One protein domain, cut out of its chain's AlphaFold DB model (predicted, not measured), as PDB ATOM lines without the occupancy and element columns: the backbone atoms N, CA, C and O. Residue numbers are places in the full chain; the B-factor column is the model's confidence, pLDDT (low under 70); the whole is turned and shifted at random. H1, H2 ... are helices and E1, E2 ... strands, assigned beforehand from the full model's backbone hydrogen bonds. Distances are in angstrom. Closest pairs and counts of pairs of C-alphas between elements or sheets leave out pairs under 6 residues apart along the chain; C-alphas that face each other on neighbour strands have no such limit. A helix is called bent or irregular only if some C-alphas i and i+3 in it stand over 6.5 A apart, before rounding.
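AT A GLANCE: This is residues 9 to 69 of the 144 residues of the protein "GFO_IDH_MocA_C domain-containing protein" of hydrothermal vent metagenome (UniProt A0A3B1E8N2). A small antiparallel sheet of four strands makes one end of an elongated, loosely built shape, and a run of four short helices extends from it and folds back: the chain leaves E3 through H1 and H2, turns in a loop whose residues 47 to 52 stick out, and returns through H3 and H4 into E4, which pairs with E3. The longest axis runs from the E2-E3 turn at Asn 23 to the loop at Pro 49. The printed part has 61 residues, with four named strands and four named helices in the order E1 E2 E3 H1 H2 H3 H4 E4; the sheet order is E1 - E2 - E3 - E4, and the class is mixed, helices and strands. It is loose, with a radius of gyration of the C-alphas of 13.9 A, and spans 45 by 23 by 14 A.

HOW THE PARTS SIT: Start at E1, residues 9 to 12, an edge strand; it forms a hairpin with E2, residues 17 to 21, antiparallel at 174 degrees, where N 11 and O 18 are 2.9 A apart. E2 forms a hairpin with E3, residues 26 to 32, at 169 degrees, where N 19 and O 28 are 2.8 A apart. These three make a meander, each strand the antiparallel neighbour of the one before. Next look at H1, residues 34 to 38, which only grazes the sheet. H2, residues 42 to 45, is not on the sheet and is close to but not clearly touching H1, the closest C-alphas being Leu 36 and Pro 42 at 7.8 A. H3, residues 53 to 58, is close to but not clearly touching H2, with C-alphas Pro 42 and Leu 56 closest at 6.4 A; H3 is apart from E3. H4, residues 60 to 64, meets H3 only through their link and touches H1, closest at the C-alphas of Leu 36 and Tyr 64, 4.9 A. H4 is on the sheet at a height over the sheet of 4.9 A, over none of the strands. E4, residues 65 to 68, is the other edge strand, antiparallel to E3 at 150 degrees, with N 66 and O 31 2.8 A apart. Every O i to N i+4 pair is within hydrogen-bond range in H1, H3 and H4, while H2 is too short for such a pair.

IN THESE COORDINATES: Find C-alpha 9 at (146.236, 188.024, 201.826), where E1 begins; E1 is 10.1 A long and E2 13.5 A. E3 runs 20.3 A from C-alpha 26 to C-alpha 32 at (140.716, 174.690, 187.998). H1 spans 5.7 A, H2 5.1 A, H3 8.8 A and H4 5.2 A; H4 is neither bent nor irregular, but only just: C-alphas 61 and 64 are 6.1 A apart. E4 covers 9.6 A and ends at C-alpha 68, (148.668, 182.548, 186.923).

THE WHOLE: The two C-alphas farthest apart, those of Asn 23 and Pro 49, are 45.4 A apart. The printed part has no cut and no long link; the link from H2 to H3 is short, the others tight. The mean pLDDT of the printed part is 94.3, and no printed residue is under 70.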
ATOM      1  N   MET A   9     147.669 188.270 201.883       98.00
ATOM      2  CA  MET A   9     146.236 188.024 201.826       98.00
ATOM      3  C   MET A   9     145.980 186.816 200.938       98.00
ATOM      4  O   MET A   9     146.637 186.649 199.917       98.00
ATOM      5  N   GLN A  10     145.023 185.989 201.343       97.69
ATOM      6  CA  GLN A  10     144.512 184.905 200.524       97.69
ATOM      7  C   GLN A  10     143.015 185.118 200.334       97.69
ATOM      8  O   GLN A  10     142.284 185.323 201.305       97.69
ATOM      9  N   ILE A  11     142.577 185.093 199.083       97.75
ATOM     10  CA  ILE A  11     141.193 185.325 198.685       97.75
ATOM     11  C   ILE A  11     140.688 184.052 198.023       97.75
ATOM     12  O   ILE A  11     141.371 183.492 197.172       97.75
ATOM     13  N   TRP A  12     139.497 183.605 198.406       97.25
ATOM     14  CA  TRP A  12     138.855 182.414 197.857       97.25
ATOM     15  C   TRP A  12     137.544 182.800 197.178       97.25
ATOM     16  O   TRP A  12     136.776 183.600 197.718       97.25
ATOM     17  N   SER A  13     137.281 182.205 196.021       96.44
ATOM     18  CA  SER A  13     135.997 182.238 195.325       96.44
ATOM     19  C   SER A  13     135.541 180.813 194.999       96.44
ATOM     20  O   SER A  13     136.215 179.828 195.297       96.44
ATOM     21  N   ASP A  14     134.376 180.697 194.373       94.25
ATOM     22  CA  ASP A  14     133.884 179.454 193.774       94.25
ATOM     23  C   ASP A  14     134.693 179.011 192.543       94.25
ATOM     24  O   ASP A  14     134.650 177.843 192.158       94.25
ATOM     25  N   THR A  15     135.450 179.926 191.938       93.75
ATOM     26  CA  THR A  15     136.253 179.693 190.733       93.75
ATOM     27  C   THR A  15     137.746 179.522 190.995       93.75
ATOM     28  O   THR A  15     138.479 179.192 190.064       93.75
ATOM     29  N   GLY A  16     138.222 179.715 192.225       96.00
ATOM     30  CA  GLY A  16     139.642 179.599 192.529       96.00
ATOM     31  C   GLY A  16     140.078 180.344 193.781       96.00
ATOM     32  O   GLY A  16     139.276 180.677 194.655       96.00
ATOM     33  N   SER A  17     141.377 180.607 193.865       97.81
ATOM     34  CA  SER A  17     141.964 181.411 194.932       97.81
ATOM     35  C   SER A  17     143.087 182.297 194.421       97.81
ATOM     36  O   SER A  17     143.711 182.009 193.403       97.81
ATOM     37  N   VAL A  18     143.361 183.375 195.145       98.19
ATOM     38  CA  VAL A  18     144.481 184.273 194.873       98.19
ATOM     39  C   VAL A  18     145.273 184.472 196.150       98.19
ATOM     40  O   VAL A  18     144.715 184.868 197.175       98.19
ATOM     41  N   ASP A  19     146.575 184.246 196.048       97.94
ATOM     42  CA  ASP A  19     147.547 184.550 197.084       97.94
ATOM     43  C   ASP A  19     148.262 185.855 196.719       97.94
ATOM     44  O   ASP A  19     148.741 186.036 195.599       97.94
ATOM     45  N   ILE A  20     148.326 186.778 197.674       98.00
ATOM     46  CA  ILE A  20     148.950 188.092 197.521       98.00
ATOM     47  C   ILE A  20     150.014 188.240 198.603       98.00
ATOM     48  O   ILE A  20     149.698 188.184 199.792       98.00
ATOM     49  N   ASP A  21     151.258 188.482 198.202       95.94
ATOM     50  CA  ASP A  21     152.335 188.944 199.075       95.94
ATOM     51  C   ASP A  21     152.601 190.427 198.793       95.94
ATOM     52  O   ASP A  21     153.194 190.804 197.780       95.94
ATOM     53  N   PHE A  22     152.163 191.285 199.714       95.00
ATOM     54  CA  PHE A  22     152.323 192.733 199.587       95.00
ATOM     55  C   PHE A  22     153.762 193.198 199.815       95.00
ATOM     56  O   PHE A  22     154.097 194.318 199.436       95.00
ATOM     57  N   ASN A  23     154.606 192.388 200.461       92.50
ATOM     58  CA  ASN A  23     155.998 192.746 200.704       92.50
ATOM     59  C   ASN A  23     156.853 192.529 199.452       92.50
ATOM     60  O   ASN A  23     157.642 193.398 199.101       92.50
ATOM     61  N   SER A  24     156.682 191.386 198.781       92.50
ATOM     62  CA  SER A  24     157.367 191.090 197.514       92.50
ATOM     63  C   SER A  24     156.618 191.585 196.270       92.50
ATOM     64  O   SER A  24     157.130 191.439 195.165       92.50
ATOM     65  N   GLN A  25     155.427 192.176 196.442       94.31
ATOM     66  CA  GLN A  25     154.534 192.600 195.356       94.31
ATOM     67  C   GLN A  25     154.252 191.455 194.369       94.31
ATOM     68  O   GLN A  25     154.233 191.658 193.154       94.31
ATOM     69  N   LYS A  26     154.043 190.244 194.902       96.00
ATOM     70  CA  LYS A  26     153.741 189.038 194.127       96.00
ATOM     71  C   LYS A  26     152.269 188.664 194.275       96.00
ATOM     72  O   LYS A  26     151.732 188.650 195.382       96.00
ATOM     73  N   VAL A  27     151.644 188.322 193.152       97.81
ATOM     74  CA  VAL A  27     150.287 187.771 193.087       97.81
ATOM     75  C   VAL A  27     150.362 186.415 192.397       97.81
ATOM     76  O   VAL A  27     151.009 186.291 191.359       97.81
ATOM     77  N   THR A  28     149.704 185.411 192.969       98.06
ATOM     78  CA  THR A  28     149.561 184.088 192.359       98.06
ATOM     79  C   THR A  28     148.098 183.673 192.397       98.06
ATOM     80  O   THR A  28     147.514 183.499 193.466       98.06
ATOM     81  N   GLY A  29     147.497 183.543 191.221       97.69
ATOM     82  CA  GLY A  29     146.155 183.019 191.026       97.69
ATOM     83  C   GLY A  29     146.170 181.511 190.804       97.69
ATOM     84  O   GLY A  29     147.059 180.972 190.146       97.69
ATOM     85  N   TYR A  30     145.152 180.844 191.332       97.62
ATOM     86  CA  TYR A  30     144.906 179.421 191.166       97.62
ATOM     87  C   TYR A  30     143.474 179.214 190.697       97.62
ATOM     88  O   TYR A  30     142.535 179.649 191.363       97.62
ATOM     89  N   SER A  31     143.293 178.510 189.587       97.12
ATOM     90  CA  SER A  31     141.971 178.156 189.061       97.12
ATOM     91  C   SER A  31     141.959 176.711 188.559       97.12
ATOM     92  O   SER A  31     143.003 176.160 188.198       97.12
ATOM     93  N   PRO A  32     140.803 176.031 188.552       96.31
ATOM     94  CA  PRO A  32     140.716 174.690 187.998       96.31
ATOM     95  C   PRO A  32     140.853 174.741 186.468       96.31
ATOM     96  O   PRO A  32     140.227 175.565 185.805       96.31
ATOM     97  N   SER A  33     141.649 173.841 185.893       95.25
ATOM     98  CA  SER A  33     141.734 173.687 184.438       95.25
ATOM     99  C   SER A  33     140.523 172.932 183.888       95.25
ATOM    100  O   SER A  33     139.842 172.203 184.613       95.25
ATOM    101  N   GLU A  34     140.298 173.003 182.574       94.38
ATOM    102  CA  GLU A  34     139.290 172.162 181.911       94.38
ATOM    103  C   GLU A  34     139.518 170.667 182.174       94.38
ATOM    104  O   GLU A  34     138.563 169.904 182.309       94.38
ATOM    105  N   GLN A  35     140.778 170.237 182.308       93.62
ATOM    106  CA  GLN A  35     141.099 168.846 182.609       93.62
ATOM    107  C   GLN A  35     140.692 168.448 184.032       93.62
ATOM    108  O   GLN A  35     140.326 167.294 184.247       93.62
ATOM    109  N   LEU A  36     140.747 169.374 184.992       94.00
ATOM    110  CA  LEU A  36     140.251 169.129 186.345       94.00
ATOM    111  C   LEU A  36     138.721 169.185 186.418       94.00
ATOM    112  O   LEU A  36     138.135 168.397 187.153       94.00
ATOM    113  N   LEU A  37     138.085 170.086 185.662       93.62
ATOM    114  CA  LEU A  37     136.629 170.264 185.670       93.62
ATOM    115  C   LEU A  37     135.879 169.167 184.906       93.62
ATOM    116  O   LEU A  37     134.827 168.716 185.354       93.62
ATOM    117  N   PHE A  38     136.399 168.758 183.749       94.69
ATOM    118  CA  PHE A  38     135.680 167.904 182.797       94.69
ATOM    119  C   PHE A  38     136.422 166.607 182.452       94.69
ATOM    120  O   PHE A  38     135.851 165.719 181.820       94.69
ATOM    121  N   GLY A  39     137.696 166.491 182.829       93.06
ATOM    122  CA  GLY A  39     138.511 165.302 182.588       93.06
ATOM    123  C   GLY A  39     138.528 164.323 183.763       93.06
ATOM    124  O   GLY A  39     137.866 164.504 184.779       93.06
ATOM    125  N   THR A  40     139.335 163.267 183.635       92.06
ATOM    126  CA  THR A  40     139.616 162.353 184.754       92.06
ATOM    127  C   THR A  40     140.486 163.052 185.789       92.06
ATOM    128  O   THR A  40     141.613 163.464 185.481       92.06
ATOM    129  N   SER A  41     139.989 163.131 187.020       91.19
ATOM    130  CA  SER A  41     140.665 163.832 188.109       91.19
ATOM    131  C   SER A  41     141.982 163.144 188.516       91.19
ATOM    132  O   SER A  41     142.137 161.927 188.344       91.19
ATOM    133  N   PRO A  42     142.938 163.875 189.124       92.31
ATOM    134  CA  PRO A  42     144.170 163.277 189.654       92.31
ATOM    135  C   PRO A  42     143.900 162.165 190.672       92.31
ATOM    136  O   PRO A  42     144.615 161.164 190.711       92.31
ATOM    137  N   LEU A  43     142.846 162.330 191.477       91.25
ATOM    138  CA  LEU A  43     142.437 161.362 192.491       91.25
ATOM    139  C   LEU A  43     141.876 160.076 191.876       91.25
ATOM    140  O   LEU A  43     142.072 158.994 192.418       91.25
ATOM    141  N   GLU A  44     141.170 160.169 190.754       92.31
ATOM    142  CA  GLU A  44     140.716 158.981 190.032       92.31
ATOM    143  C   GLU A  44     141.886 158.268 189.360       92.31
ATOM    144  O   GLU A  44     141.985 157.044 189.454       92.31
ATOM    145  N   LYS A  45     142.811 159.015 188.744       91.88
ATOM    146  CA  LYS A  45     144.007 158.431 188.122       91.88
ATOM    147  C   LYS A  45     144.897 157.718 189.133       91.88
ATOM    148  O   LYS A  45     145.390 156.640 188.831       91.88
ATOM    149  N   SER A  46     145.052 158.257 190.343       93.12
ATOM    150  CA  SER A  46     145.875 157.629 191.388       93.12
ATOM    151  C   SER A  46     145.339 156.281 191.878       93.12
ATOM    152  O   SER A  46     146.086 155.498 192.458       93.12
ATOM    153  N   ARG A  47     144.056 155.983 191.635       93.38
ATOM    154  CA  ARG A  47     143.417 154.707 191.993       93.38
ATOM    155  C   ARG A  47     143.564 153.633 190.914       93.38
ATOM    156  O   ARG A  47     143.155 152.496 191.142       93.38
ATOM    157  N   GLN A  48     144.106 153.970 189.745       93.19
ATOM    158  CA  GLN A  48     144.269 153.023 188.647       93.19
ATOM    159  C   GLN A  48     145.519 152.146 188.847       93.19
ATOM    160  O   GLN A  48     146.535 152.623 189.362       93.19
ATOM    161  N   PRO A  49     145.489 150.863 188.438       93.50
ATOM    162  CA  PRO A  49     146.669 150.002 188.489       93.50
ATOM    163  C   PRO A  49     147.830 150.584 187.673       93.50
ATOM    164  O   PRO A  49     147.649 150.955 186.516       93.50
ATOM    165  N   GLY A  50     149.024 150.641 188.267       92.12
ATOM    166  CA  GLY A  50     150.221 151.183 187.610       92.12
ATOM    167  C   GLY A  50     150.292 152.712 187.561       92.12
ATOM    168  O   GLY A  50     151.105 153.246 186.811       92.12
ATOM    169  N   ALA A  51     149.462 153.421 188.333       91.69
ATOM    170  CA  ALA A  51     149.513 154.874 188.408       91.69
ATOM    171  C   ALA A  51     150.863 155.382 188.942       91.69
ATOM    172  O   ALA A  51     151.327 154.966 190.006       91.69
ATOM    173  N   ASP A  52     151.446 156.340 188.224       93.12
ATOM    174  CA  ASP A  52     152.617 157.082 188.678       93.12
ATOM    175  C   ASP A  52     152.173 158.239 189.585       93.12
ATOM    176  O   ASP A  52     151.742 159.304 189.134       93.12
ATOM    177  N   ILE A  53     152.222 157.995 190.894       92.81
ATOM    178  CA  ILE A  53     151.781 158.955 191.910       92.81
ATOM    179  C   ILE A  53     152.701 160.175 191.971       92.81
ATOM    180  O   ILE A  53     152.226 161.280 192.245       92.81
ATOM    181  N   ASP A  54     153.997 159.998 191.724       93.00
ATOM    182  CA  ASP A  54     154.955 161.095 191.805       93.00
ATOM    183  C   ASP A  54     154.798 162.030 190.606       93.00
ATOM    184  O   ASP A  54     154.746 163.248 190.799       93.00
ATOM    185  N   GLN A  55     154.568 161.486 189.406       91.38
ATOM    186  CA  GLN A  55     154.194 162.298 188.249       91.38
ATOM    187  C   GLN A  55     152.853 163.012 188.466       91.38
ATOM    188  O   GLN A  55     152.729 164.198 188.168       91.38
ATOM    189  N   LEU A  56     151.847 162.339 189.038       91.19
ATOM    190  CA  LEU A  56     150.549 162.970 189.310       91.19
ATOM    191  C   LEU A  56     150.654 164.154 190.276       91.19
ATOM    192  O   LEU A  56     149.932 165.128 190.085       91.19
ATOM    193  N   LYS A  57     151.536 164.095 191.285       90.25
ATOM    194  CA  LYS A  57     151.803 165.227 192.192       90.25
ATOM    195  C   LYS A  57     152.449 166.400 191.462       90.25
ATOM    196  O   LYS A  57     152.054 167.537 191.701       90.25
ATOM    197  N   GLN A  58     153.421 166.124 190.590       90.69
ATOM    198  CA  GLN A  58     154.076 167.153 189.776       90.69
ATOM    199  C   GLN A  58     153.088 167.816 188.811       90.69
ATOM    200  O   GLN A  58     153.130 169.026 188.630       90.69
ATOM    201  N   ASP A  59     152.151 167.039 188.267       91.75
ATOM    202  CA  ASP A  59     151.123 167.517 187.345       91.75
ATOM    203  C   ASP A  59     150.033 168.374 188.025       91.75
ATOM    204  O   ASP A  59     149.264 169.023 187.317       91.75
ATOM    205  N   ILE A  60     149.891 168.371 189.362       92.25
ATOM    206  CA  ILE A  60     148.775 169.077 190.030       92.25
ATOM    207  C   ILE A  60     148.748 170.547 189.616       92.25
ATOM    208  O   ILE A  60     147.729 171.018 189.110       92.25
ATOM    209  N   PHE A  61     149.867 171.245 189.789       91.06
ATOM    210  CA  PHE A  61     150.013 172.639 189.390       91.06
ATOM    211  C   PHE A  61     150.494 172.711 187.938       91.06
ATOM    212  O   PHE A  61     151.435 172.032 187.544       91.06
ATOM    213  N   GLY A  62     149.820 173.516 187.123       86.31
ATOM    214  CA  GLY A  62     150.036 173.642 185.684       86.31
ATOM    215  C   GLY A  62     149.025 172.852 184.850       86.31
ATOM    216  O   GLY A  62     148.411 173.426 183.953       86.31
ATOM    217  N   LYS A  63     148.802 171.559 185.137       91.94
ATOM    218  CA  LYS A  63     147.894 170.721 184.324       91.94
ATOM    219  C   LYS A  63     146.467 170.674 184.857       91.94
ATOM    220  O   LYS A  63     145.526 170.822 184.080       91.94
ATOM    221  N   TYR A  64     146.286 170.444 186.157       94.19
ATOM    222  CA  TYR A  64     144.950 170.363 186.766       94.19
ATOM    223  C   TYR A  64     144.538 171.672 187.434       94.19
ATOM    224  O   TYR A  64     143.388 172.084 187.335       94.19
ATOM    225  N   ILE A  65     145.482 172.343 188.080       96.12
ATOM    226  CA  ILE A  65     145.304 173.673 188.647       96.12
ATOM    227  C   ILE A  65     146.121 174.622 187.787       96.12
ATOM    228  O   ILE A  65     147.345 174.523 187.748       96.12
ATOM    229  N   GLN A  66     145.451 175.520 187.076       96.25
ATOM    230  CA  GLN A  66     146.119 176.614 186.392       96.25
ATOM    231  C   GLN A  66     146.721 177.544 187.441       96.25
ATOM    232  O   GLN A  66     146.075 177.863 188.439       96.25
ATOM    233  N   VAL A  67     147.970 177.937 187.211       96.94
ATOM    234  CA  VAL A  67     148.686 178.900 188.043       96.94
ATOM    235  C   VAL A  67     148.962 180.114 187.174       96.94
ATOM    236  O   VAL A  67     149.606 179.979 186.133       96.94
ATOM    237  N   ASP A  68     148.452 181.266 187.588       96.19
ATOM    238  CA  ASP A  68     148.668 182.548 186.923       96.19
ATOM    239  C   ASP A  68     149.492 183.454 187.840       96.19
ATOM    240  O   ASP A  68     149.160 183.635 189.010       96.19
ATOM    241  N   GLU A  69     150.586 184.004 187.326       96.81
ATOM    242  CA  GLU A  69     151.430 184.961 188.047       96.81
ATOM    243  C   GLU A  69     151.495 186.249 187.222       96.81
ATOM    244  O   GLU A  69     152.434 186.433 186.443       96.81
TER     245      GLU A  69